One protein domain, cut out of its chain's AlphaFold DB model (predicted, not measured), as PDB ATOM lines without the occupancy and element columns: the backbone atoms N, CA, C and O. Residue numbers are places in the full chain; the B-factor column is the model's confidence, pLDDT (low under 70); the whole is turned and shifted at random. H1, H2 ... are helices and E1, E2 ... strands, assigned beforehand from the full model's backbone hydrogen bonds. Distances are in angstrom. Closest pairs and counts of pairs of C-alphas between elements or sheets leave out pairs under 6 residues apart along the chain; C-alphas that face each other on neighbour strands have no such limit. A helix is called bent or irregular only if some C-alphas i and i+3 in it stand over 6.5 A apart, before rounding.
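What this domain is: This is residues 274 to 448 of the 450 residues of an uncharacterized protein of Bacteroides sp. AR20 (UniProt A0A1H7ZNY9). A strongly twisted sheet of five strands, E1 to E5, has the long, kinked helix H4 packed on one face, and a smaller sheet of three strands, E6 to E8, stands beside it, with E8 next to the edge strand E1. The short helix H1 packs on the small sheet over E6, H3 lies beside H4, and the long link of residues 352 to 379 leaves E4, reaches E6 of the small sheet and comes back to E5. The printed part has 175 residues with four named helices and eight named strands, in the order H1 H2 E1 H3 E2 E3 E4 E5 H4 E6 E7 E8; both sheets are antiparallel, in the orders E1 E2 E3 E4 E5 and E6 E7 E8. The class is mixed, helices and strands, with 74 residues, under half, in named elements. The whole is compact, with a radius of gyration of the C-alphas of 15.4 A and spans of 45 by 36 by 33 A.

Where its parts are: The larger sheet holds E1, residues 288 to 291; E2, residues 318 to 323, 14.7 A from first to last C-alpha; E3, residues 339 to 343, 13.2 A; E4, residues 348 to 351; and E5, residues 380 to 382. H4, residues 389 to 406, is 24.9 A long and begins with C-alpha 389 at (-39.986, -0.696, 0.800). It is irregular, with C-alphas 398 and 401 7.5 A apart, and has a kink of 47 degrees near residue 399. H3 is residues 301 to 307, 9.9 A. The smaller sheet holds E6, residues 412 to 418, 19.0 A; E7, residues 426 to 431, 16.1 A; and E8, residues 444 to 448, 13.5 A, ending with C-alpha 448 at (-49.561, -30.160, 5.054). H1, residues 275 to 279, begins with C-alpha 275 at (-43.441, -37.546, -3.680), and H2 is residues 281 to 284.

How they stand to each other: In the larger sheet N 290 and O 321 of E1 and E2 are 2.9 A apart, within hydrogen-bond range. E2 E3 E4 E5 form a meander, each strand the antiparallel neighbour of the one before; within range are N 340 and O 322 at 2.8 A, N 351 and O 339 at 2.8 A, and N 350 and O 380 at 2.8 A. H4 is on one face of this sheet, giving two layers, helix over sheet, at a height over the sheet of 9.1 A. It lies over E3 and, only just, with 3 C-alphas, over E4, slantwise to the strands at 47 degrees to E3 on the local plane. H3 only grazes the sheet, with residues 304 to 307. H3 and H4 touch, with a shallow tilt of 16 degrees, opposite ways; H4 does so with residues 398 to 402 alone, and the closest C-alphas are those of Gly 306 and Leu 402, 6.5 A apart. E1 and E8 have 8 pairs of C-alphas within 8 A, the closest those of Leu 290 and Tyr 447, 5.1 A apart. E6 E7 E8 are a second meander, with N 429 and O 415 at 2.7 A and N 447 and O 428 at 2.7 A within range. Residues 369 to 370 pair antiparallel with residues 412 to 413 of E6. H1 is on this sheet over E6, at a height over the sheet of 7.9 A; the closest C-alphas of H1 and E6 are those of Ala 275 and Arg 416, 5.1 A apart. H1 and H2 touch only at the corner, and only just, with 3 pairs of C-alphas within 8 A, the closest those of Asp 278 and Ser 284 at 5.4 A. Every O i to N i+4 pair is within hydrogen-bond range in H1 and H3, and 12 of 14 are in H4; H2 is too short for such a pair.

The domain as a whole: The C-alphas of Ser 314 and Asn 364, the two farthest apart, are 47.8 A from each other. The printed part has no cut. The long links are E2 to E3, E4 to E5 and E7 to E8. The mean pLDDT of the printed part is 77.7, and 39 residues are under 70, among them residues 292 to 297, 356 to 364 and 419 to 425.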
ATOM      1  N   GLY A 274     -43.216 -40.884  -6.361       81.44
ATOM      2  CA  GLY A 274     -44.101 -39.792  -6.764       81.44
ATOM      3  C   GLY A 274     -44.153 -38.611  -5.792       81.44
ATOM      4  O   GLY A 274     -44.808 -37.627  -6.124       81.44
ATOM      5  N   ALA A 275     -43.437 -38.639  -4.659       86.31
ATOM      6  CA  ALA A 275     -43.441 -37.546  -3.680       86.31
ATOM      7  C   ALA A 275     -43.054 -36.195  -4.293       86.31
ATOM      8  O   ALA A 275     -43.703 -35.182  -4.036       86.31
ATOM      9  N   VAL A 276     -42.032 -36.184  -5.148       83.69
ATOM     10  CA  VAL A 276     -41.597 -34.989  -5.878       83.69
ATOM     11  C   VAL A 276     -42.661 -34.487  -6.850       83.69
ATOM     12  O   VAL A 276     -42.880 -33.283  -6.919       83.69
ATOM     13  N   ASN A 277     -43.352 -35.377  -7.566       80.50
ATOM     14  CA  ASN A 277     -44.433 -34.985  -8.476       80.50
ATOM     15  C   ASN A 277     -45.633 -34.431  -7.708       80.50
ATOM     16  O   ASN A 277     -46.226 -33.445  -8.134       80.50
ATOM     17  N   ASP A 278     -45.967 -35.041  -6.570       81.44
ATOM     18  CA  ASP A 278     -47.010 -34.561  -5.668       81.44
ATOM     19  C   ASP A 278     -46.656 -33.182  -5.098       81.44
ATOM     20  O   ASP A 278     -47.522 -32.310  -5.039       81.44
ATOM     21  N   PHE A 279     -45.393 -32.973  -4.716       81.56
ATOM     22  CA  PHE A 279     -44.865 -31.695  -4.240       81.56
ATOM     23  C   PHE A 279     -44.784 -30.630  -5.341       81.56
ATOM     24  O   PHE A 279     -45.053 -29.458  -5.071       81.56
ATOM     25  N   ASP A 280     -44.417 -31.006  -6.570       77.56
ATOM     26  CA  ASP A 280     -44.252 -30.063  -7.670       77.56
ATOM     27  C   ASP A 280     -45.603 -29.528  -8.129       77.56
ATOM     28  O   ASP A 280     -46.360 -30.183  -8.850       77.56
ATOM     29  N   TYR A 281     -45.877 -28.281  -7.756       71.00
ATOM     30  CA  TYR A 281     -47.099 -27.588  -8.137       71.00
ATOM     31  C   TYR A 281     -47.347 -27.606  -9.653       71.00
ATOM     32  O   TYR A 281     -48.498 -27.723 -10.072       71.00
ATOM     33  N   VAL A 282     -46.299 -27.494 -10.483       70.19
ATOM     34  CA  VAL A 282     -46.449 -27.498 -11.954       70.19
ATOM     35  C   VAL A 282     -47.112 -28.792 -12.435       70.19
ATOM     36  O   VAL A 282     -47.875 -28.767 -13.399       70.19
ATOM     37  N   THR A 283     -46.855 -29.892 -11.732       68.88
ATOM     38  CA  THR A 283     -47.323 -31.234 -12.071       68.88
ATOM     39  C   THR A 283     -48.636 -31.574 -11.364       68.88
ATOM     40  O   THR A 283     -49.575 -32.036 -12.009       68.88
ATOM     41  N   SER A 284     -48.741 -31.333 -10.052       71.12
ATOM     42  CA  SER A 284     -49.884 -31.787  -9.239       71.12
ATOM     43  C   SER A 284     -50.941 -30.716  -8.955       71.12
ATOM     44  O   SER A 284     -52.052 -31.041  -8.523       71.12
ATOM     45  N   GLY A 285     -50.606 -29.433  -9.116       72.25
ATOM     46  CA  GLY A 285     -51.422 -28.322  -8.625       72.25
ATOM     47  C   GLY A 285     -51.539 -28.258  -7.091       72.25
ATOM     48  O   GLY A 285     -52.356 -27.494  -6.571       72.25
ATOM     49  N   GLY A 286     -50.767 -29.071  -6.358       70.06
ATOM     50  CA  GLY A 286     -50.818 -29.187  -4.902       70.06
ATOM     51  C   GLY A 286     -50.328 -27.926  -4.193       70.06
ATOM     52  O   GLY A 286     -49.309 -27.350  -4.564       70.06
ATOM     53  N   LYS A 287     -51.058 -27.495  -3.158       74.25
ATOM     54  CA  LYS A 287     -50.668 -26.382  -2.283       74.25
ATOM     55  C   LYS A 287     -50.218 -26.951  -0.948       74.25
ATOM     56  O   LYS A 287     -50.954 -27.726  -0.338       74.25
ATOM     57  N   PHE A 288     -49.007 -26.589  -0.539       78.81
ATOM     58  CA  PHE A 288     -48.387 -27.067   0.686       78.81
ATOM     59  C   PHE A 288     -47.948 -25.892   1.545       78.81
ATOM     60  O   PHE A 288     -47.225 -25.001   1.084       78.81
ATOM     61  N   THR A 289     -48.376 -25.934   2.801       77.94
ATOM     62  CA  THR A 289     -48.217 -24.831   3.744       77.94
ATOM     63  C   THR A 289     -47.691 -25.353   5.075       77.94
ATOM     64  O   THR A 289     -48.122 -26.408   5.554       77.94
ATOM     65  N   LEU A 290     -46.781 -24.584   5.672       80.56
ATOM     66  CA  LEU A 290     -46.366 -24.662   7.069       80.56
ATOM     67  C   LEU A 290     -46.812 -23.387   7.769       80.56
ATOM     68  O   LEU A 290     -46.346 -22.300   7.438       80.56
ATOM     69  N   GLY A 291     -47.707 -23.516   8.742       73.69
ATOM     70  CA  GLY A 291     -48.397 -22.357   9.293       73.69
ATOM     71  C   GLY A 291     -48.614 -22.387  10.791       73.69
ATOM     72  O   GLY A 291     -48.779 -23.455  11.387       73.69
ATOM     73  N   LYS A 292     -48.724 -21.207  11.411       64.00
ATOM     74  CA  LYS A 292     -49.149 -21.092  12.823       64.00
ATOM     75  C   LYS A 292     -50.550 -21.663  13.046       64.00
ATOM     76  O   LYS A 292     -50.821 -22.219  14.107       64.00
ATOM     77  N   ALA A 293     -51.423 -21.585  12.037       57.62
ATOM     78  CA  ALA A 293     -52.754 -22.197  12.066       57.62
ATOM     79  C   ALA A 293     -52.718 -23.740  12.135       57.62
ATOM     80  O   ALA A 293     -53.734 -24.358  12.449       57.62
ATOM     81  N   GLN A 294     -51.559 -24.354  11.877       58.34
ATOM     82  CA  GLN A 294     -51.315 -25.794  11.977       58.34
ATOM     83  C   GLN A 294     -50.596 -26.181  13.288       58.34
ATOM     84  O   GLN A 294     -49.883 -27.179  13.309       58.34
ATOM     85  N   ASP A 295     -50.751 -25.394  14.363       58.16
ATOM     86  CA  ASP A 295     -50.122 -25.624  15.682       58.16
ATOM     87  C   ASP A 295     -48.590 -25.766  15.603       58.16
ATOM     88  O   ASP A 295     -48.004 -26.726  16.090       58.16
ATOM     89  N   HIS A 296     -47.947 -24.818  14.908       54.62
ATOM     90  CA  HIS A 296     -46.500 -24.818  14.634       54.62
ATOM     91  C   HIS A 296     -45.996 -26.048  13.860       54.62
ATOM     92  O   HIS A 296     -44.811 -26.371  13.929       54.62
ATOM     93  N   GLY A 297     -46.857 -26.724  13.091       59.31
ATOM     94  CA  GLY A 297     -46.454 -27.873  12.278       59.31
ATOM     95  C   GLY A 297     -45.596 -28.879  13.059       59.31
ATOM     96  O   GLY A 297     -45.634 -28.960  14.279       59.31
ATOM     97  N   ALA A 298     -44.792 -29.670  12.361       75.12
ATOM     98  CA  ALA A 298     -43.665 -30.353  12.988       75.12
ATOM     99  C   ALA A 298     -42.423 -29.895  12.222       75.12
ATOM    100  O   ALA A 298     -42.375 -30.054  11.002       75.12
ATOM    101  N   ALA A 299     -41.492 -29.226  12.894       85.00
ATOM    102  CA  ALA A 299     -40.271 -28.684  12.301       85.00
ATOM    103  C   ALA A 299     -39.215 -28.467  13.394       85.00
ATOM    104  O   ALA A 299     -39.546 -28.508  14.582       85.00
ATOM    105  N   CYS A 300     -37.968 -28.196  13.002       87.19
ATOM    106  CA  CYS A 300     -36.924 -27.786  13.947       87.19
ATOM    107  C   CYS A 300     -37.308 -26.500  14.702       87.19
ATOM    108  O   CYS A 300     -37.929 -25.592  14.142       87.19
ATOM    109  N   ASP A 301     -36.869 -26.391  15.958       82.44
ATOM    110  CA  ASP A 301     -37.132 -25.225  16.814       82.44
ATOM    111  C   ASP A 301     -36.568 -23.930  16.223       82.44
ATOM    112  O   ASP A 301     -37.156 -22.863  16.378       82.44
ATOM    113  N   GLU A 302     -35.443 -24.013  15.521       84.88
ATOM    114  CA  GLU A 302     -34.727 -22.909  14.888       84.88
ATOM    115  C   GLU A 302     -35.588 -22.204  13.829       84.88
ATOM    116  O   GLU A 302     -35.545 -20.978  13.718       84.88
ATOM    117  N   ILE A 303     -36.437 -22.947  13.113       84.06
ATOM    118  CA  ILE A 303     -37.381 -22.386  12.136       84.06
ATOM    119  C   ILE A 303     -38.425 -21.533  12.858       84.06
ATOM    120  O   ILE A 303     -38.747 -20.426  12.423       84.06
ATOM    121  N   TRP A 304     -38.923 -22.002  14.004       78.81
ATOM    122  CA  TRP A 304     -39.900 -21.267  14.807       78.81
ATOM    123  C   TRP A 304     -39.283 -20.109  15.577       78.81
ATOM    124  O   TRP A 304     -39.888 -19.042  15.661       78.81
ATOM    125  N   ALA A 305     -38.061 -20.262  16.078       81.31
ATOM    126  CA  ALA A 305     -37.300 -19.170  16.666       81.31
ATOM    127  C   ALA A 305     -37.049 -18.068  15.627       81.31
ATOM    128  O   ALA A 305     -37.257 -16.889  15.916       81.31
ATOM    129  N   GLY A 306     -36.701 -18.458  14.398       79.31
ATOM    130  CA  GLY A 306     -36.511 -17.554  13.269       79.31
ATOM    131  C   GLY A 306     -37.798 -16.885  12.782       79.31
ATOM    132  O   GLY A 306     -37.727 -15.835  12.161       79.31
ATOM    133  N   THR A 307     -38.988 -17.416  13.087       79.25
ATOM    134  CA  THR A 307     -40.276 -16.922  12.543       79.25
ATOM    135  C   THR A 307     -41.285 -16.455  13.604       79.25
ATOM    136  O   THR A 307     -42.357 -15.932  13.284       79.25
ATOM    137  N   GLY A 308     -40.950 -16.597  14.888       77.69
ATOM    138  CA  GLY A 308     -41.842 -16.338  16.020       77.69
ATOM    139  C   GLY A 308     -41.996 -14.868  16.428       77.69
ATOM    140  O   GLY A 308     -42.892 -14.556  17.211       77.69
ATOM    141  N   GLY A 309     -41.151 -13.967  15.919       82.62
ATOM    142  CA  GLY A 309     -41.093 -12.556  16.310       82.62
ATOM    143  C   GLY A 309     -41.910 -11.589  15.444       82.62
ATOM    144  O   GLY A 309     -42.645 -11.970  14.529       82.62
ATOM    145  N   GLN A 310     -41.762 -10.297  15.756       86.94
ATOM    146  CA  GLN A 310     -42.200  -9.207  14.884       86.94
ATOM    147  C   GLN A 310     -41.176  -9.041  13.760       86.94
ATOM    148  O   GLN A 310     -40.042  -8.640  14.007       86.94
ATOM    149  N   ALA A 311     -41.588  -9.370  12.539       85.62
ATOM    150  CA  ALA A 311     -40.768  -9.273  11.336       85.62
ATOM    151  C   ALA A 311     -40.689  -7.839  10.790       85.62
ATOM    152  O   ALA A 311     -39.799  -7.545   9.997       85.62
ATOM    153  N   THR A 312     -41.603  -6.951  11.201       85.50
ATOM    154  CA  THR A 312     -41.606  -5.537  10.801       85.50
ATOM    155  C   THR A 312     -41.746  -4.600  11.996       85.50
ATOM    156  O   THR A 312     -42.371  -4.934  13.010       85.50
ATOM    157  N   SER A 313     -41.237  -3.375  11.860       84.06
ATOM    158  CA  SER A 313     -41.414  -2.299  12.847       84.06
ATOM    159  C   SER A 313     -42.869  -1.825  12.966       84.06
ATOM    160  O   SER A 313     -43.256  -1.272  13.996       84.06
ATOM    161  N   SER A 314     -43.701  -2.100  11.953       81.38
ATOM    162  CA  SER A 314     -45.159  -1.912  11.975       81.38
ATOM    163  C   SER A 314     -45.907  -2.982  12.790       81.38
ATOM    164  O   SER A 314     -47.125  -2.892  12.953       81.38
ATOM    165  N   GLY A 315     -45.193  -3.969  13.346       81.38
ATOM    166  CA  GLY A 315     -45.750  -5.033  14.183       81.38
ATOM    167  C   GLY A 315     -46.242  -6.257  13.409       81.38
ATOM    168  O   GLY A 315     -46.943  -7.094  13.982       81.38
ATOM    169  N   GLY A 316     -45.889  -6.376  12.128       81.19
ATOM    170  CA  GLY A 316     -46.160  -7.547  11.302       81.19
ATOM    171  C   GLY A 316     -45.410  -8.774  11.816       81.19
ATOM    172  O   GLY A 316     -44.267  -8.685  12.257       81.19
ATOM    173  N   THR A 317     -46.059  -9.935  11.771       85.56
ATOM    174  CA  THR A 317     -45.462 -11.226  12.150       85.56
ATOM    175  C   THR A 317     -45.597 -12.206  10.992       85.56
ATOM    176  O   THR A 317     -46.498 -12.054  10.160       85.56
ATOM    177  N   ILE A 318     -44.725 -13.215  10.945       84.25
ATOM    178  CA  ILE A 318     -44.857 -14.312   9.983       84.25
ATOM    179  C   ILE A 318     -46.056 -15.174  10.393       84.25
ATOM    180  O   ILE A 318     -46.186 -15.567  11.559       84.25
ATOM    181  N   ALA A 319     -46.956 -15.397   9.442       80.62
ATOM    182  CA  ALA A 319     -48.138 -16.235   9.575       80.62
ATOM    183  C   ALA A 319     -47.834 -17.662   9.113       80.62
ATOM    184  O   ALA A 319     -47.991 -18.598   9.899       80.62
ATOM    185  N   ASP A 320     -47.339 -17.785   7.878       81.69
ATOM    186  CA  ASP A 320     -47.163 -19.050   7.169       81.69
ATOM    187  C   ASP A 320     -45.946 -18.993   6.218       81.69
ATOM    188  O   ASP A 320     -45.509 -17.917   5.793       81.69
ATOM    189  N   ILE A 321     -45.397 -20.161   5.891       81.56
ATOM    190  CA  ILE A 321     -44.370 -20.374   4.869       81.56
ATOM    191  C   ILE A 321     -44.914 -21.394   3.874       81.56
ATOM    192  O   ILE A 321     -45.273 -22.514   4.247       81.56
ATOM    193  N   ASN A 322     -44.956 -21.012   2.599       79.19
ATOM    194  CA  ASN A 322     -45.597 -21.806   1.557       79.19
ATOM    195  C   ASN A 322     -44.629 -22.049   0.401       79.19
ATOM    196  O   ASN A 322     -43.834 -21.177   0.042       79.19
ATOM    197  N   ALA A 323     -44.779 -23.196  -0.253       74.69
ATOM    198  CA  ALA A 323     -44.336 -23.364  -1.633       74.69
ATOM    199  C   ALA A 323     -45.530 -23.014  -2.544       74.69
ATOM    200  O   ALA A 323     -46.562 -23.685  -2.493       74.69
ATOM    201  N   MET A 324     -45.460 -21.900  -3.286       64.62
ATOM    202  CA  MET A 324     -46.653 -21.295  -3.910       64.62
ATOM    203  C   MET A 324     -47.015 -21.800  -5.310       64.62
ATOM    204  O   MET A 324     -46.156 -22.088  -6.143       64.62
ATOM    205  N   SER A 325     -48.324 -21.719  -5.586       57.00
ATOM    206  CA  SER A 325     -48.915 -21.613  -6.923       57.00
ATOM    207  C   SER A 325     -49.018 -20.164  -7.421       57.00
ATOM    208  O   SER A 325     -49.009 -19.210  -6.644       57.00
ATOM    209  N   TYR A 326     -49.216 -20.007  -8.734       53.62
ATOM    210  CA  TYR A 326     -49.435 -18.739  -9.451       53.62
ATOM    211  C   TYR A 326     -50.610 -17.872  -8.923       53.62
ATOM    212  O   TYR A 326     -50.626 -16.661  -9.131       53.62
ATOM    213  N   ASP A 327     -51.581 -18.445  -8.201       56.34
ATOM    214  CA  ASP A 327     -52.885 -17.802  -7.939       56.34
ATOM    215  C   ASP A 327     -52.855 -16.593  -6.988       56.34
ATOM    216  O   ASP A 327     -53.815 -15.823  -6.939       56.34
ATOM    217  N   PHE A 328     -51.780 -16.398  -6.223       62.84
ATOM    218  CA  PHE A 328     -51.694 -15.345  -5.205       62.84
ATOM    219  C   PHE A 328     -50.896 -14.124  -5.675       62.84
ATOM    220  O   PHE A 328     -50.166 -13.520  -4.900       62.84
ATOM    221  N   GLY A 329     -51.014 -13.743  -6.949       65.94
ATOM    222  CA  GLY A 329     -50.453 -12.482  -7.453       65.94
ATOM    223  C   GLY A 329     -48.927 -12.463  -7.596       65.94
ATOM    224  O   GLY A 329     -48.338 -11.384  -7.625       65.94
ATOM    225  N   TRP A 330     -48.282 -13.630  -7.675       75.25
ATOM    226  CA  TRP A 330     -46.908 -13.732  -8.168       75.25
ATOM    227  C   TRP A 330     -46.916 -13.589  -9.694       75.25
ATOM    228  O   TRP A 330     -47.614 -14.328 -10.382       75.25
ATOM    229  N   SER A 331     -46.163 -12.623 -10.223       73.12
ATOM    230  CA  SER A 331     -46.106 -12.335 -11.664       73.12
ATOM    231  C   SER A 331     -44.960 -13.038 -12.395       73.12
ATOM    232  O   SER A 331     -44.898 -12.970 -13.623       73.12
ATOM    233  N   GLY A 332     -44.046 -13.684 -11.665       75.12
ATOM    234  CA  GLY A 332     -42.971 -14.476 -12.254       75.12
ATOM    235  C   GLY A 332     -43.419 -15.879 -12.660       75.12
ATOM    236  O   GLY A 332     -44.582 -16.267 -12.538       75.12
ATOM    237  N   SER A 333     -42.471 -16.668 -13.152       76.50
ATOM    238  CA  SER A 333     -42.756 -17.989 -13.707       76.50
ATOM    239  C   SER A 333     -43.049 -19.007 -12.606       76.50
ATOM    240  O   SER A 333     -42.317 -19.098 -11.618       76.50
ATOM    241  N   ALA A 334     -44.095 -19.822 -12.784       70.81
ATOM    242  CA  ALA A 334     -44.413 -20.922 -11.863       70.81
ATOM    243  C   ALA A 334     -43.265 -21.947 -11.771       70.81
ATOM    244  O   ALA A 334     -43.065 -22.573 -10.734       70.81
ATOM    245  N   LYS A 335     -42.443 -22.054 -12.826       72.56
ATOM    246  CA  LYS A 335     -41.264 -22.927 -12.872       72.56
ATOM    247  C   LYS A 335     -40.114 -22.458 -11.972       72.56
ATOM    248  O   LYS A 335     -39.162 -23.205 -11.784       72.56
ATOM    249  N   GLN A 336     -40.170 -21.241 -11.424       75.19
ATOM    250  CA  GLN A 336     -39.177 -20.749 -10.455       75.19
ATOM    251  C   GLN A 336     -39.456 -21.207  -9.018       75.19
ATOM    252  O   GLN A 336     -38.634 -20.929  -8.146       75.19
ATOM    253  N   ARG A 337     -40.594 -21.883  -8.774       76.00
ATOM    254  CA  ARG A 337     -40.976 -22.516  -7.497       76.00
ATOM    255  C   ARG A 337     -40.673 -21.629  -6.277       76.00
ATOM    256  O   ARG A 337     -39.855 -22.002  -5.438       76.00
ATOM    257  N   PRO A 338     -41.269 -20.424  -6.197       78.81
ATOM    258  CA  PRO A 338     -40.925 -19.484  -5.144       78.81
ATOM    259  C   PRO A 338     -41.315 -20.017  -3.765       78.81
ATOM    260  O   PRO A 338     -42.443 -20.479  -3.558       78.81
ATOM    261  N   LEU A 339     -40.395 -19.873  -2.812       81.31
ATOM    262  CA  LEU A 339     -40.706 -19.950  -1.389       81.31
ATOM    263  C   LEU A 339     -41.376 -18.644  -0.976       81.31
ATOM    264  O   LEU A 339     -40.893 -17.568  -1.326       81.31
ATOM    265  N   VAL A 340     -42.475 -18.708  -0.237       82.38
ATOM    266  CA  VAL A 340     -43.268 -17.517   0.065       82.38
ATOM    267  C   VAL A 340     -43.490 -17.393   1.547       82.38
ATOM    268  O   VAL A 340     -44.030 -18.293   2.184       82.38
ATOM    269  N   ILE A 341     -43.092 -16.240   2.067       83.44
ATOM    270  CA  ILE A 341     -43.266 -15.877   3.462       83.44
ATOM    271  C   ILE A 341     -44.505 -14.999   3.551       83.44
ATOM    272  O   ILE A 341     -44.552 -13.893   2.998       83.44
ATOM    273  N   TRP A 342     -45.512 -15.519   4.242       81.94
ATOM    274  CA  TRP A 342     -46.767 -14.835   4.489       81.94
ATOM    275  C   TRP A 342     -46.649 -14.041   5.773       81.94
ATOM    276  O   TRP A 342     -46.359 -14.589   6.839       81.94
ATOM    277  N   THR A 343     -46.912 -12.744   5.682       78.81
ATOM    278  CA  THR A 343     -47.098 -11.916   6.869       78.81
ATOM    279  C   THR A 343     -48.585 -11.744   7.146       78.81
ATOM    280  O   THR A 343     -49.418 -11.786   6.234       78.81
ATOM    281  N   TRP A 344     -48.948 -11.564   8.419       69.56
ATOM    282  CA  TRP A 344     -50.301 -11.115   8.762       69.56
ATOM    283  C   TRP A 344     -50.626  -9.860   7.926       69.56
ATOM    284  O   TRP A 344     -49.738  -9.035   7.752       69.56
ATOM    285  N   TRP A 345     -51.861  -9.732   7.410       61.62
ATOM    286  CA  TRP A 345     -52.341  -8.673   6.482       61.62
ATOM    287  C   TRP A 345     -52.241  -8.938   4.951       61.62
ATOM    288  O   TRP A 345     -52.447  -8.010   4.171       61.62
ATOM    289  N   PHE A 346     -52.050 -10.193   4.505       63.22
ATOM    290  CA  PHE A 346     -52.094 -10.637   3.082       63.22
ATOM    291  C   PHE A 346     -51.035 -10.017   2.150       63.22
ATOM    292  O   PHE A 346     -51.224  -9.959   0.930       63.22
ATOM    293  N   ALA A 347     -49.933  -9.536   2.719       67.25
ATOM    294  CA  ALA A 347     -48.808  -9.006   1.968       67.25
ATOM    295  C   ALA A 347     -47.635  -9.996   2.073       67.25
ATOM    296  O   ALA A 347     -47.236 -10.388   3.175       67.25
ATOM    297  N   ASN A 348     -47.124 -10.442   0.924       81.81
ATOM    298  CA  ASN A 348     -46.253 -11.614   0.846       81.81
ATOM    299  C   ASN A 348     -44.909 -11.260   0.201       81.81
ATOM    300  O   ASN A 348     -44.850 -10.445  -0.727       81.81
ATOM    301  N   LEU A 349     -43.839 -11.923   0.646       85.12
ATOM    302  CA  LEU A 349     -42.563 -11.942  -0.068       85.12
ATOM    303  C   LEU A 349     -42.339 -13.310  -0.695       85.12
ATOM    304  O   LEU A 349     -42.247 -14.312   0.011       85.12
ATOM    305  N   ALA A 350     -42.236 -13.327  -2.020       84.12
ATOM    306  CA  ALA A 350     -41.826 -14.486  -2.792       84.12
ATOM    307  C   ALA A 350     -40.322 -14.446  -3.042       84.12
ATOM    308  O   ALA A 350     -39.783 -13.455  -3.531       84.12
ATOM    309  N   PHE A 351     -39.665 -15.555  -2.754       83.50
ATOM    310  CA  PHE A 351     -38.253 -15.791  -2.976       83.50
ATOM    311  C   PHE A 351     -38.113 -16.843  -4.088       83.50
ATOM    312  O   PHE A 351     -38.053 -18.042  -3.806       83.50
ATOM    313  N   PRO A 352     -38.170 -16.432  -5.370       79.75
ATOM    314  CA  PRO A 352     -37.990 -17.340  -6.496       79.75
ATOM    315  C   PRO A 352     -36.552 -17.860  -6.581       79.75
ATOM    316  O   PRO A 352     -35.597 -17.157  -6.243       79.75
ATOM    317  N   SER A 353     -36.404 -19.063  -7.132       77.50
ATOM    318  CA  SER A 353     -35.131 -19.521  -7.694       77.50
ATOM    319  C   SER A 353     -34.661 -18.568  -8.799       77.50
ATOM    320  O   SER A 353     -35.470 -18.067  -9.594       77.50
ATOM    321  N   SER A 354     -33.349 -18.346  -8.890       71.62
ATOM    322  CA  SER A 354     -32.752 -17.519  -9.945       71.62
ATOM    323  C   SER A 354     -32.915 -18.107 -11.342       71.62
ATOM    324  O   SER A 354     -32.842 -17.378 -12.325       71.62
ATOM    325  N   GLU A 355     -33.102 -19.423 -11.435       70.19
ATOM    326  CA  GLU A 355     -33.256 -20.150 -12.694       70.19
ATOM    327  C   GLU A 355     -34.686 -20.683 -12.830       70.19
ATOM    328  O   GLU A 355     -35.243 -21.255 -11.880       70.19
ATOM    329  N   GLU A 356     -35.283 -20.506 -14.017       65.62
ATOM    330  CA  GLU A 356     -36.505 -21.225 -14.375       65.62
ATOM    331  C   GLU A 356     -36.224 -22.725 -14.385       65.62
ATOM    332  O   GLU A 356     -35.227 -23.184 -14.934       65.62
ATOM    333  N   GLY A 357     -37.123 -23.491 -13.776       58.53
ATOM    334  CA  GLY A 357     -36.961 -24.927 -13.653       58.53
ATOM    335  C   GLY A 357     -36.194 -25.360 -12.412       58.53
ATOM    336  O   GLY A 357     -35.968 -26.561 -12.338       58.53
ATOM    337  N   ALA A 358     -35.860 -24.441 -11.476       55.28
ATOM    338  CA  ALA A 358     -35.340 -24.680 -10.114       55.28
ATOM    339  C   ALA A 358     -35.201 -26.176  -9.819       55.28
ATOM    340  O   ALA A 358     -36.213 -26.821  -9.524       55.28
ATOM    341  N   SER A 359     -34.009 -26.710 -10.112       59.00
ATOM    342  CA  SER A 359     -33.814 -28.096 -10.530       59.00
ATOM    343  C   SER A 359     -34.387 -29.067  -9.509       59.00
ATOM    344  O   SER A 359     -33.748 -29.385  -8.509       59.00
ATOM    345  N   ILE A 360     -35.591 -29.570  -9.776       64.75
ATOM    346  CA  ILE A 360     -35.932 -30.898  -9.297       64.75
ATOM    347  C   ILE A 360     -34.910 -31.794  -9.978       64.75
ATOM    348  O   ILE A 360     -34.905 -31.904 -11.207       64.75
ATOM    349  N   LEU A 361     -33.982 -32.336  -9.200       62.75
ATOM    350  CA  LEU A 361     -32.979 -33.230  -9.738       62.75
ATOM    351  C   LEU A 361     -33.663 -34.568  -9.965       62.75
ATOM    352  O   LEU A 361     -33.647 -35.447  -9.118       62.75
ATOM    353  N   MET A 362     -34.282 -34.729 -11.128       61.62
ATOM    354  CA  MET A 362     -34.857 -36.005 -11.539       61.62
ATOM    355  C   MET A 362     -33.763 -36.920 -12.099       61.62
ATOM    356  O   MET A 362     -33.905 -37.424 -13.199       61.62
ATOM    357  N   ASN A 363     -32.648 -37.089 -11.378       68.56
ATOM    358  CA  ASN A 363     -31.564 -37.990 -11.777       68.56
ATOM    359  C   ASN A 363     -31.477 -39.188 -10.834       68.56
ATOM    360  O   ASN A 363     -31.963 -39.135  -9.706       68.56
ATOM    361  N   ASN A 364     -30.813 -40.258 -11.266       67.44
ATOM    362  CA  ASN A 364     -30.798 -41.515 -10.520       67.44
ATOM    363  C   ASN A 364     -30.167 -41.403  -9.124       67.44
ATOM    364  O   ASN A 364     -30.475 -42.180  -8.225       67.44
ATOM    365  N   SER A 365     -29.276 -40.432  -8.933       72.75
ATOM    366  CA  SER A 365     -28.597 -40.221  -7.658       72.75
ATOM    367  C   SER A 365     -29.410 -39.395  -6.665       72.75
ATOM    368  O   SER A 365     -29.210 -39.522  -5.458       72.75
ATOM    369  N   ASP A 366     -30.307 -38.547  -7.154       76.12
ATOM    370  CA  ASP A 366     -30.945 -37.479  -6.391       76.12
ATOM    371  C   ASP A 366     -32.462 -37.402  -6.664       76.12
ATOM    372  O   ASP A 366     -33.041 -36.347  -6.445       76.12
ATOM    373  N   LYS A 367     -33.121 -38.506  -7.075       78.38
ATOM    374  CA  LYS A 367     -34.538 -38.559  -7.528       78.38
ATOM    375  C   LYS A 367     -35.540 -37.797  -6.641       78.38
ATOM    376  O   LYS A 367     -36.505 -37.245  -7.159       78.38
ATOM    377  N   ASP A 368     -35.299 -37.745  -5.329       87.38
ATOM    378  CA  ASP A 368     -36.169 -37.076  -4.350       87.38
ATOM    379  C   ASP A 368     -35.668 -35.696  -3.889       87.38
ATOM    380  O   ASP A 368     -36.228 -35.094  -2.972       87.38
ATOM    381  N   ARG A 369     -34.602 -35.174  -4.495       86.75
ATOM    382  CA  ARG A 369     -33.929 -33.940  -4.091       86.75
ATOM    383  C   ARG A 369     -34.308 -32.779  -5.005       86.75
ATOM    384  O   ARG A 369     -34.204 -32.838  -6.229       86.75
ATOM    385  N   VAL A 370     -34.683 -31.668  -4.387       82.44
ATOM    386  CA  VAL A 370     -35.016 -30.414  -5.065       82.44
ATOM    387  C   VAL A 370     -33.973 -29.360  -4.724       82.44
ATOM    388  O   VAL A 370     -33.685 -29.107  -3.551       82.44
ATOM    389  N   LEU A 371     -33.410 -28.731  -5.754       78.94
ATOM    390  CA  LEU A 371     -32.501 -27.601  -5.617       78.94
ATOM    391  C   LEU A 371     -33.240 -26.281  -5.802       78.94
ATOM    392  O   LEU A 371     -33.895 -26.034  -6.817       78.94
ATOM    393  N   PHE A 372     -33.023 -25.378  -4.856       73.62
ATOM    394  CA  PHE A 372     -33.462 -23.996  -4.952       73.62
ATOM    395  C   PHE A 372     -32.253 -23.133  -5.318       73.62
ATOM    396  O   PHE A 372     -31.560 -22.598  -4.458       73.62
ATOM    397  N   LYS A 373     -31.939 -23.057  -6.616       68.31
ATOM    398  CA  LYS A 373     -30.737 -22.358  -7.091       68.31
ATOM    399  C   LYS A 373     -30.847 -20.853  -6.871       68.31
ATOM    400  O   LYS A 373     -31.810 -20.237  -7.325       68.31
ATOM    401  N   ASN A 374     -29.836 -20.289  -6.203       62.00
ATOM    402  CA  ASN A 374     -29.708 -18.876  -5.839       62.00
ATOM    403  C   ASN A 374     -31.070 -18.236  -5.545       62.00
ATOM    404  O   ASN A 374     -31.502 -17.337  -6.277       62.00
ATOM    405  N   ILE A 375     -31.761 -18.734  -4.510       71.06
ATOM    406  CA  ILE A 375     -32.970 -18.072  -4.018       71.06
ATOM    407  C   ILE A 375     -32.673 -16.574  -3.943       71.06
ATOM    408  O   ILE A 375     -31.668 -16.165  -3.356       71.06
ATOM    409  N   SER A 376     -33.492 -15.765  -4.620       63.69
ATOM    410  CA  SER A 376     -33.211 -14.343  -4.797       63.69
ATOM    411  C   SER A 376     -32.895 -13.699  -3.447       63.69
ATOM    412  O   SER A 376     -33.742 -13.712  -2.555       63.69
ATOM    413  N   GLY A 377     -31.705 -13.100  -3.307       66.69
ATOM    414  CA  GLY A 377     -31.240 -12.513  -2.040       66.69
ATOM    415  C   GLY A 377     -32.129 -11.391  -1.480       66.69
ATOM    416  O   GLY A 377     -31.909 -10.932  -0.363       66.69
ATOM    417  N   SER A 378     -33.136 -10.956  -2.242       75.62
ATOM    418  CA  SER A 378     -34.264 -10.158  -1.772       75.62
ATOM    419  C   SER A 378     -35.574 -10.725  -2.318       75.62
ATOM    420  O   SER A 378     -35.728 -10.850  -3.536       75.62
ATOM    421  N   GLY A 379     -36.527 -10.998  -1.432       81.31
ATOM    422  CA  GLY A 379     -37.884 -11.380  -1.778       81.31
ATOM    423  C   GLY A 379     -38.606 -10.276  -2.547       81.31
ATOM    424  O   GLY A 379     -38.405  -9.080  -2.319       81.31
ATOM    425  N   GLN A 380     -39.458 -10.699  -3.467       84.00
ATOM    426  CA  GLN A 380     -40.277  -9.852  -4.315       84.00
ATOM    427  C   GLN A 380     -41.701  -9.808  -3.766       84.00
ATOM    428  O   GLN A 380     -42.266 -10.831  -3.378       84.00
ATOM    429  N   THR A 381     -42.298  -8.620  -3.739       84.62
ATOM    430  CA  THR A 381     -43.678  -8.458  -3.276       84.62
ATOM    431  C   THR A 381     -44.638  -9.207  -4.191       84.62
ATOM    432  O   THR A 381     -44.612  -9.008  -5.407       84.62
ATOM    433  N   CYS A 382     -45.513 -10.018  -3.611       79.81
ATOM    434  CA  CYS A 382     -46.598 -10.700  -4.310       79.81
ATOM    435  C   CYS A 382     -47.882 -10.660  -3.466       79.81
ATOM    436  O   CYS A 382     -47.842 -10.351  -2.272       79.81
ATOM    437  N   GLY A 383     -49.028 -10.948  -4.085       74.56
ATOM    438  CA  GLY A 383     -50.333 -10.891  -3.416       74.56
ATOM    439  C   GLY A 383     -51.105  -9.597  -3.644       74.56
ATOM    440  O   GLY A 383     -50.674  -8.690  -4.354       74.56
ATOM    441  N   GLY A 384     -52.303  -9.542  -3.058       63.28
ATOM    442  CA  GLY A 384     -53.191  -8.378  -3.133       63.28
ATOM    443  C   GLY A 384     -52.825  -7.245  -2.165       63.28
ATOM    444  O   GLY A 384     -53.334  -6.137  -2.327       63.28
ATOM    445  N   GLY A 385     -51.967  -7.503  -1.168       68.19
ATOM    446  CA  GLY A 385     -51.446  -6.501  -0.235       68.19
ATOM    447  C   GLY A 385     -50.095  -5.931  -0.682       68.19
ATOM    448  O   GLY A 385     -49.220  -6.671  -1.124       68.19
ATOM    449  N   THR A 386     -49.898  -4.616  -0.551       72.19
ATOM    450  CA  THR A 386     -48.627  -3.953  -0.896       72.19
ATOM    451  C   THR A 386     -47.772  -3.748   0.356       72.19
ATOM    452  O   THR A 386     -48.085  -2.879   1.166       72.19
ATOM    453  N   LEU A 387     -46.672  -4.500   0.495       80.50
ATOM    454  CA  LEU A 387     -45.600  -4.159   1.443       80.50
ATOM    455  C   LEU A 387     -44.892  -2.887   0.968       80.50
ATOM    456  O   LEU A 387     -44.568  -2.758  -0.217       80.50
ATOM    457  N   ASN A 388     -44.615  -1.953   1.876       85.88
ATOM    458  CA  ASN A 388     -43.771  -0.809   1.537       85.88
ATOM    459  C   ASN A 388     -42.277  -1.197   1.550       85.88
ATOM    460  O   ASN A 388     -41.892  -2.209   2.126       85.88
ATOM    461  N   ALA A 389     -41.413  -0.380   0.938       88.25
ATOM    462  CA  ALA A 389     -39.986  -0.696   0.800       88.25
ATOM    463  C   ALA A 389     -39.260  -0.960   2.138       88.25
ATOM    464  O   ALA A 389     -38.324  -1.756   2.173       88.25
ATOM    465  N   THR A 390     -39.697  -0.321   3.229       89.69
ATOM    466  CA  THR A 390     -39.141  -0.547   4.573       89.69
ATOM    467  C   THR A 390     -39.523  -1.930   5.081       89.69
ATOM    468  O   THR A 390     -38.652  -2.683   5.490       89.69
ATOM    469  N   GLU A 391     -40.801  -2.300   4.979       87.12
ATOM    470  CA  GLU A 391     -41.293  -3.616   5.409       87.12
ATOM    471  C   GLU A 391     -40.649  -4.744   4.597       87.12
ATOM    472  O   GLU A 391     -40.248  -5.760   5.158       87.12
ATOM    473  N   VAL A 392     -40.468  -4.544   3.287       87.81
ATOM    474  CA  VAL A 392     -39.727  -5.487   2.437       87.81
ATOM    475  C   VAL A 392     -38.294  -5.665   2.944       87.81
ATOM    476  O   VAL A 392     -37.821  -6.795   3.049       87.81
ATOM    477  N   ALA A 393     -37.585  -4.578   3.262       89.62
ATOM    478  CA  ALA A 393     -36.214  -4.650   3.766       89.62
ATOM    479  C   ALA A 393     -36.134  -5.328   5.146       89.62
ATOM    480  O   ALA A 393     -35.232  -6.133   5.376       89.62
ATOM    481  N   GLU A 394     -37.087  -5.041   6.034       90.38
ATOM    482  CA  GLU A 394     -37.172  -5.633   7.372       90.38
ATOM    483  C   GLU A 394     -37.425  -7.142   7.308       90.38
ATOM    484  O   GLU A 394     -36.664  -7.900   7.906       90.38
ATOM    485  N   ILE A 395     -38.407  -7.597   6.522       87.62
ATOM    486  CA  ILE A 395     -38.707  -9.033   6.387       87.62
ATOM    487  C   ILE A 395     -37.534  -9.767   5.729       87.62
ATOM    488  O   ILE A 395     -37.171 -10.854   6.175       87.62
ATOM    489  N   ASN A 396     -36.909  -9.178   4.702       88.06
ATOM    490  CA  ASN A 396     -35.717  -9.753   4.075       88.06
ATOM    491  C   ASN A 396     -34.577  -9.932   5.080       88.06
ATOM    492  O   ASN A 396     -33.988 -11.005   5.140       88.06
ATOM    493  N   ALA A 397     -34.282  -8.907   5.885       89.19
ATOM    494  CA  ALA A 397     -33.254  -8.997   6.918       89.19
ATOM    495  C   ALA A 397     -33.620 -10.028   7.996       89.19
ATOM    496  O   ALA A 397     -32.766 -10.803   8.414       89.19
ATOM    497  N   TYR A 398     -34.888 -10.063   8.404       88.19
ATOM    498  CA  TYR A 398     -35.397 -10.972   9.426       88.19
ATOM    499  C   TYR A 398     -35.323 -12.445   8.994       88.19
ATOM    500  O   TYR A 398     -34.959 -13.303   9.791       88.19
ATOM    501  N   CYS A 399     -35.622 -12.747   7.727       84.31
ATOM    502  CA  CYS A 399     -35.642 -14.120   7.209       84.31
ATOM    503  C   CYS A 399     -34.302 -14.573   6.612       84.31
ATOM    504  O   CYS A 399     -34.173 -15.744   6.256       84.31
ATOM    505  N   LYS A 400     -33.322 -13.672   6.476       85.38
ATOM    506  CA  LYS A 400     -32.071 -13.934   5.754       85.38
ATOM    507  C   LYS A 400     -31.335 -15.161   6.280       85.38
ATOM    508  O   LYS A 400     -31.040 -16.058   5.499       85.38
ATOM    509  N   ASP A 401     -31.080 -15.212   7.583       83.69
ATOM    510  CA  ASP A 401     -30.303 -16.301   8.182       83.69
ATOM    511  C   ASP A 401     -31.010 -17.651   8.002       83.69
ATOM    512  O   ASP A 401     -30.365 -18.653   7.699       83.69
ATOM    513  N   LEU A 402     -32.344 -17.673   8.109       81.62
ATOM    514  CA  LEU A 402     -33.150 -18.869   7.865       81.62
ATOM    515  C   LEU A 402     -33.030 -19.334   6.407       81.62
ATOM    516  O   LEU A 402     -32.814 -20.519   6.160       81.62
ATOM    517  N   ILE A 403     -33.161 -18.414   5.446       82.25
ATOM    518  CA  ILE A 403     -33.103 -18.729   4.014       82.25
ATOM    519  C   ILE A 403     -31.705 -19.214   3.622       82.25
ATOM    520  O   ILE A 403     -31.595 -20.261   2.986       82.25
ATOM    521  N   ASP A 404     -30.659 -18.498   4.036       80.38
ATOM    522  CA  ASP A 404     -29.264 -18.825   3.719       80.38
ATOM    523  C   ASP A 404     -28.850 -20.184   4.298       80.38
ATOM    524  O   ASP A 404     -28.130 -20.946   3.656       80.38
ATOM    525  N   THR A 405     -29.306 -20.491   5.515       80.38
ATOM    526  CA  THR A 405     -28.966 -21.743   6.201       80.38
ATOM    527  C   THR A 405     -29.704 -22.926   5.586       80.38
ATOM    528  O   THR A 405     -29.136 -24.006   5.432       80.38
ATOM    529  N   TRP A 406     -30.974 -22.737   5.227       79.44
ATOM    530  CA  TRP A 406     -31.840 -23.830   4.800       79.44
ATOM    531  C   TRP A 406     -31.797 -24.103   3.301       79.44
ATOM    532  O   TRP A 406     -31.585 -25.233   2.863       79.44
ATOM    533  N   PHE A 407     -32.041 -23.072   2.503       77.00
ATOM    534  CA  PHE A 407     -32.220 -23.186   1.062       77.00
ATOM    535  C   PHE A 407     -30.891 -22.952   0.356       77.00
ATOM    536  O   PHE A 407     -30.770 -22.138  -0.560       77.00
ATOM    537  N   ASN A 408     -29.878 -23.664   0.838       77.31
ATOM    538  CA  ASN A 408     -28.538 -23.594   0.302       77.31
ATOM    539  C   ASN A 408     -28.381 -24.520  -0.916       77.31
ATOM    540  O   ASN A 408     -29.303 -25.226  -1.339       77.31
ATOM    541  N   GLU A 409     -27.186 -24.519  -1.497       78.12
ATOM    542  CA  GLU A 409     -26.860 -25.293  -2.696       78.12
ATOM    543  C   GLU A 409     -27.024 -26.814  -2.533       78.12
ATOM    544  O   GLU A 409     -27.149 -27.525  -3.532       78.12
ATOM    545  N   LYS A 410     -27.079 -27.330  -1.298       83.62
ATOM    546  CA  LYS A 410     -27.331 -28.747  -1.026       83.62
ATOM    547  C   LYS A 410     -28.816 -29.117  -1.157       83.62
ATOM    548  O   LYS A 410     -29.114 -30.311  -1.154       83.62
ATOM    549  N   GLY A 411     -29.734 -28.169  -1.332       85.75
ATOM    550  CA  GLY A 411     -31.151 -28.446  -1.595       85.75
ATOM    551  C   GLY A 411     -31.854 -29.252  -0.500       85.75
ATOM    552  O   GLY A 411     -31.361 -29.360   0.621       85.75
ATOM    553  N   LEU A 412     -33.025 -29.804  -0.823       88.88
ATOM    554  CA  LEU A 412     -33.912 -30.484   0.129       88.88
ATOM    555  C   LEU A 412     -34.432 -31.802  -0.433       88.88
ATOM    556  O   LEU A 412     -34.824 -31.859  -1.595       88.88
ATOM    557  N   PHE A 413     -34.494 -32.837   0.402       91.56
ATOM    558  CA  PHE A 413     -35.194 -34.077   0.067       91.56
ATOM    559  C   PHE A 413     -36.685 -33.940   0.361       91.56
ATOM    560  O   PHE A 413     -37.064 -33.522   1.456       91.56
ATOM    561  N   VAL A 414     -37.510 -34.300  -0.616       90.81
ATOM    562  CA  VAL A 414     -38.970 -34.288  -0.560       90.81
ATOM    563  C   VAL A 414     -39.450 -35.687  -0.211       90.81
ATOM    564  O   VAL A 414     -39.289 -36.625  -0.990       90.81
ATOM    565  N   VAL A 415     -40.062 -35.826   0.961       93.12
ATOM    566  CA  VAL A 415     -40.510 -37.124   1.463       93.12
ATOM    567  C   VAL A 415     -42.000 -37.094   1.759       93.12
ATOM    568  O   VAL A 415     -42.469 -36.321   2.592       93.12
ATOM    569  N   ARG A 416     -42.761 -37.950   1.089       89.75
ATOM    570  CA  ARG A 416     -44.185 -38.136   1.334       89.75
ATOM    571  C   ARG A 416     -44.399 -39.024   2.553       89.75
ATOM    572  O   ARG A 416     -43.750 -40.046   2.738       89.75
ATOM    573  N   HIS A 417     -45.356 -38.624   3.378       87.56
ATOM    574  CA  HIS A 417     -45.796 -39.378   4.538       87.56
ATOM    575  C   HIS A 417     -47.324 -39.424   4.593       87.56
ATOM    576  O   HIS A 417     -47.994 -38.434   4.922       87.56
ATOM    577  N   ASP A 418     -47.861 -40.608   4.312       75.44
ATOM    578  CA  ASP A 418     -49.290 -40.900   4.342       75.44
ATOM    579  C   ASP A 418     -49.691 -41.394   5.728       75.44
ATOM    580  O   ASP A 418     -49.508 -42.562   6.080       75.44
ATOM    581  N   ARG A 419     -50.304 -40.524   6.533       63.75
ATOM    582  CA  ARG A 419     -50.890 -40.985   7.791       63.75
ATOM    583  C   ARG A 419     -52.242 -41.623   7.483       63.75
ATOM    584  O   ARG A 419     -53.258 -40.934   7.497       63.75
ATOM    585  N   GLN A 420     -52.260 -42.938   7.250       55.38
ATOM    586  CA  GLN A 420     -53.467 -43.711   6.886       55.38
ATOM    587  C   GLN A 420     -54.687 -43.443   7.796       55.38
ATOM    588  O   GLN A 420     -55.830 -43.576   7.368       55.38
ATOM    589  N   SER A 421     -54.475 -43.021   9.048       52.41
ATOM    590  CA  SER A 421     -55.540 -42.688  10.001       52.41
ATOM    591  C   SER A 421     -56.174 -41.293   9.828       52.41
ATOM    592  O   SER A 421     -57.065 -40.954  10.606       52.41
ATOM    593  N   ALA A 422     -55.721 -40.459   8.882       52.19
ATOM    594  CA  ALA A 422     -56.131 -39.054   8.730       52.19
ATOM    595  C   ALA A 422     -57.007 -38.754   7.485       52.19
ATOM    596  O   ALA A 422     -57.264 -37.583   7.196       52.19
ATOM    597  N   GLY A 423     -57.495 -39.779   6.773       58.00
ATOM    598  CA  GLY A 423     -58.224 -39.629   5.499       58.00
ATOM    599  C   GLY A 423     -57.282 -39.412   4.304       58.00
ATOM    600  O   GLY A 423     -56.129 -39.820   4.373       58.00
ATOM    601  N   ASP A 424     -57.734 -38.723   3.245       59.50
ATOM    602  CA  ASP A 424     -56.941 -38.395   2.030       59.50
ATOM    603  C   ASP A 424     -55.814 -37.359   2.272       59.50
ATOM    604  O   ASP A 424     -55.287 -36.747   1.341       59.50
ATOM    605  N   LYS A 425     -55.459 -37.102   3.536       68.75
ATOM    606  CA  LYS A 425     -54.430 -36.131   3.907       68.75
ATOM    607  C   LYS A 425     -53.076 -36.815   4.012       68.75
ATOM    608  O   LYS A 425     -52.852 -37.621   4.915       68.75
ATOM    609  N   PHE A 426     -52.156 -36.407   3.148       79.25
ATOM    610  CA  PHE A 426     -50.738 -36.713   3.285       79.25
ATOM    611  C   PHE A 426     -49.925 -35.462   3.602       79.25
ATOM    612  O   PHE A 426     -50.378 -34.326   3.423       79.25
ATOM    613  N   TYR A 427     -48.719 -35.698   4.101       86.38
ATOM    614  CA  TYR A 427     -47.758 -34.662   4.443       86.38
ATOM    615  C   TYR A 427     -46.525 -34.785   3.559       86.38
ATOM    616  O   TYR A 427     -46.146 -35.891   3.176       86.38
ATOM    617  N   ILE A 428     -45.886 -33.653   3.286       88.94
ATOM    618  CA  ILE A 428     -44.562 -33.605   2.668       88.94
ATOM    619  C   ILE A 428     -43.572 -33.155   3.730       88.94
ATOM    620  O   ILE A 428     -43.748 -32.106   4.339       88.94
ATOM    621  N   TYR A 429     -42.533 -33.942   3.958       92.19
ATOM    622  CA  TYR A 429     -41.380 -33.540   4.739       92.19
ATOM    623  C   TYR A 429     -40.303 -33.018   3.799       92.19
ATOM    624  O   TYR A 429     -40.017 -33.631   2.773       92.19
ATOM    625  N   LEU A 430     -39.709 -31.888   4.159       90.94
ATOM    626  CA  LEU A 430     -38.547 -31.328   3.486       90.94
ATOM    627  C   LEU A 430     -37.351 -31.485   4.414       90.94
ATOM    628  O   LEU A 430     -37.339 -30.898   5.497       90.94
ATOM    629  N   LEU A 431     -36.375 -32.296   4.010       93.19
ATOM    630  CA  LEU A 431     -35.209 -32.640   4.823       93.19
ATOM    631  C   LEU A 431     -33.953 -32.004   4.232       93.19
ATOM    632  O   LEU A 431     -33.598 -32.278   3.084       93.19
ATOM    633  N   CYS A 432     -33.265 -31.172   5.009       91.75
ATOM    634  CA  CYS A 432     -31.980 -30.618   4.607       91.75
ATOM    635  C   CYS A 432     -30.873 -31.661   4.840       91.75
ATOM    636  O   CYS A 432     -30.705 -32.110   5.973       91.75
ATOM    637  N   PRO A 433     -30.096 -32.055   3.819       91.75
ATOM    638  CA  PRO A 433     -28.962 -32.957   4.008       91.75
ATOM    639  C   PRO A 433     -27.734 -32.245   4.602       91.75
ATOM    640  O   PRO A 433     -26.728 -32.890   4.889       91.75
ATOM    641  N   ASP A 434     -27.773 -30.920   4.771       91.25
ATOM    642  CA  ASP A 434     -26.656 -30.151   5.304       91.25
ATOM    643  C   ASP A 434     -26.538 -30.269   6.826       91.25
ATOM    644  O   ASP A 434     -27.077 -29.462   7.580       91.25
ATOM    645  N   THR A 435     -25.793 -31.265   7.296       90.12
ATOM    646  CA  THR A 435     -25.595 -31.490   8.735       90.12
ATOM    647  C   THR A 435     -24.740 -30.427   9.426       90.12
ATOM    648  O   THR A 435     -24.601 -30.474  10.645       90.12
ATOM    649  N   GLU A 436     -24.144 -29.504   8.670       89.31
ATOM    650  CA  GLU A 436     -23.346 -28.392   9.196       89.31
ATOM    651  C   GLU A 436     -24.135 -27.074   9.228       89.31
ATOM    652  O   GLU A 436     -23.626 -26.070   9.727       89.31
ATOM    653  N   ALA A 437     -25.382 -27.075   8.739       84.06
ATOM    654  CA  ALA A 437     -26.242 -25.896   8.701       84.06
ATOM    655  C   ALA A 437     -26.502 -25.314  10.101       84.06
ATOM    656  O   ALA A 437     -26.547 -24.099  10.280       84.06
ATOM    657  N   THR A 438     -26.627 -26.170  11.117       86.69
ATOM    658  CA  THR A 438     -26.677 -25.760  12.524       86.69
ATOM    659  C   THR A 438     -25.694 -26.586  13.348       86.69
ATOM    660  O   THR A 438     -25.180 -27.614  12.911       86.69
ATOM    661  N   SER A 439     -25.458 -26.183  14.598       87.50
ATOM    662  CA  SER A 439     -24.634 -26.973  15.519       87.50
ATOM    663  C   SER A 439     -25.247 -28.332  15.891       87.50
ATOM    664  O   SER A 439     -24.558 -29.153  16.492       87.50
ATOM    665  N   LYS A 440     -26.536 -28.558  15.600       88.81
ATOM    666  CA  LYS A 440     -27.270 -29.794  15.925       88.81
ATOM    667  C   LYS A 440     -27.448 -30.712  14.709       88.81
ATOM    668  O   LYS A 440     -27.608 -31.921  14.878       88.81
ATOM    669  N   GLY A 441     -27.384 -30.175  13.493       91.25
ATOM    670  CA  GLY A 441     -27.559 -30.917  12.245       91.25
ATOM    671  C   GLY A 441     -28.251 -30.075  11.179       91.25
ATOM    672  O   GLY A 441     -28.288 -28.848  11.273       91.25
ATOM    673  N   GLY A 442     -28.829 -30.735  10.181       91.56
ATOM    674  CA  GLY A 442     -29.648 -30.051   9.187       91.56
ATOM    675  C   GLY A 442     -31.070 -29.807   9.695       91.56
ATOM    676  O   GLY A 442     -31.538 -30.423  10.657       91.56
ATOM    677  N   MET A 443     -31.763 -28.875   9.049       90.81
ATOM    678  CA  MET A 443     -33.140 -28.524   9.399       90.81
ATOM    679  C   MET A 443     -34.166 -29.350   8.617       90.81
ATOM    680  O   MET A 443     -33.893 -29.841   7.519       90.81
ATOM    681  N   TRP A 444     -35.379 -29.467   9.158       91.44
ATOM    682  CA  TRP A 444     -36.501 -30.106   8.478       91.44
ATOM    683  C   TRP A 444     -37.839 -29.439   8.794       91.44
ATOM    684  O   TRP A 444     -38.004 -28.786   9.826       91.44
ATOM    685  N   MET A 445     -38.814 -29.645   7.907       88.94
ATOM    686  CA  MET A 445     -40.208 -29.259   8.131       88.94
ATOM    687  C   MET A 445     -41.189 -30.253   7.561       88.94
ATOM    688  O   MET A 445     -40.917 -30.915   6.564       88.94
ATOM    689  N   LYS A 446     -42.365 -30.274   8.172       88.69
ATOM    690  CA  LYS A 446     -43.545 -30.986   7.716       88.69
ATOM    691  C   LYS A 446     -44.558 -30.005   7.144       88.69
ATOM    692  O   LYS A 446     -45.167 -29.231   7.878       88.69
ATOM    693  N   TYR A 447     -44.785 -30.096   5.848       84.25
ATOM    694  CA  TYR A 447     -45.847 -29.403   5.141       84.25
ATOM    695  C   TYR A 447     -47.117 -30.239   5.116       84.25
ATOM    696  O   TYR A 447     -47.087 -31.458   4.912       84.25
ATOM    697  N   GLN A 448     -48.251 -29.570   5.284       80.56
ATOM    698  CA  GLN A 448     -49.561 -30.160   5.054       80.56
ATOM    699  C   GLN A 448     -50.111 -29.668   3.718       80.56
ATOM    700  O   GLN A 448     -49.958 -28.496   3.375       80.56
TER     701      GLN A 448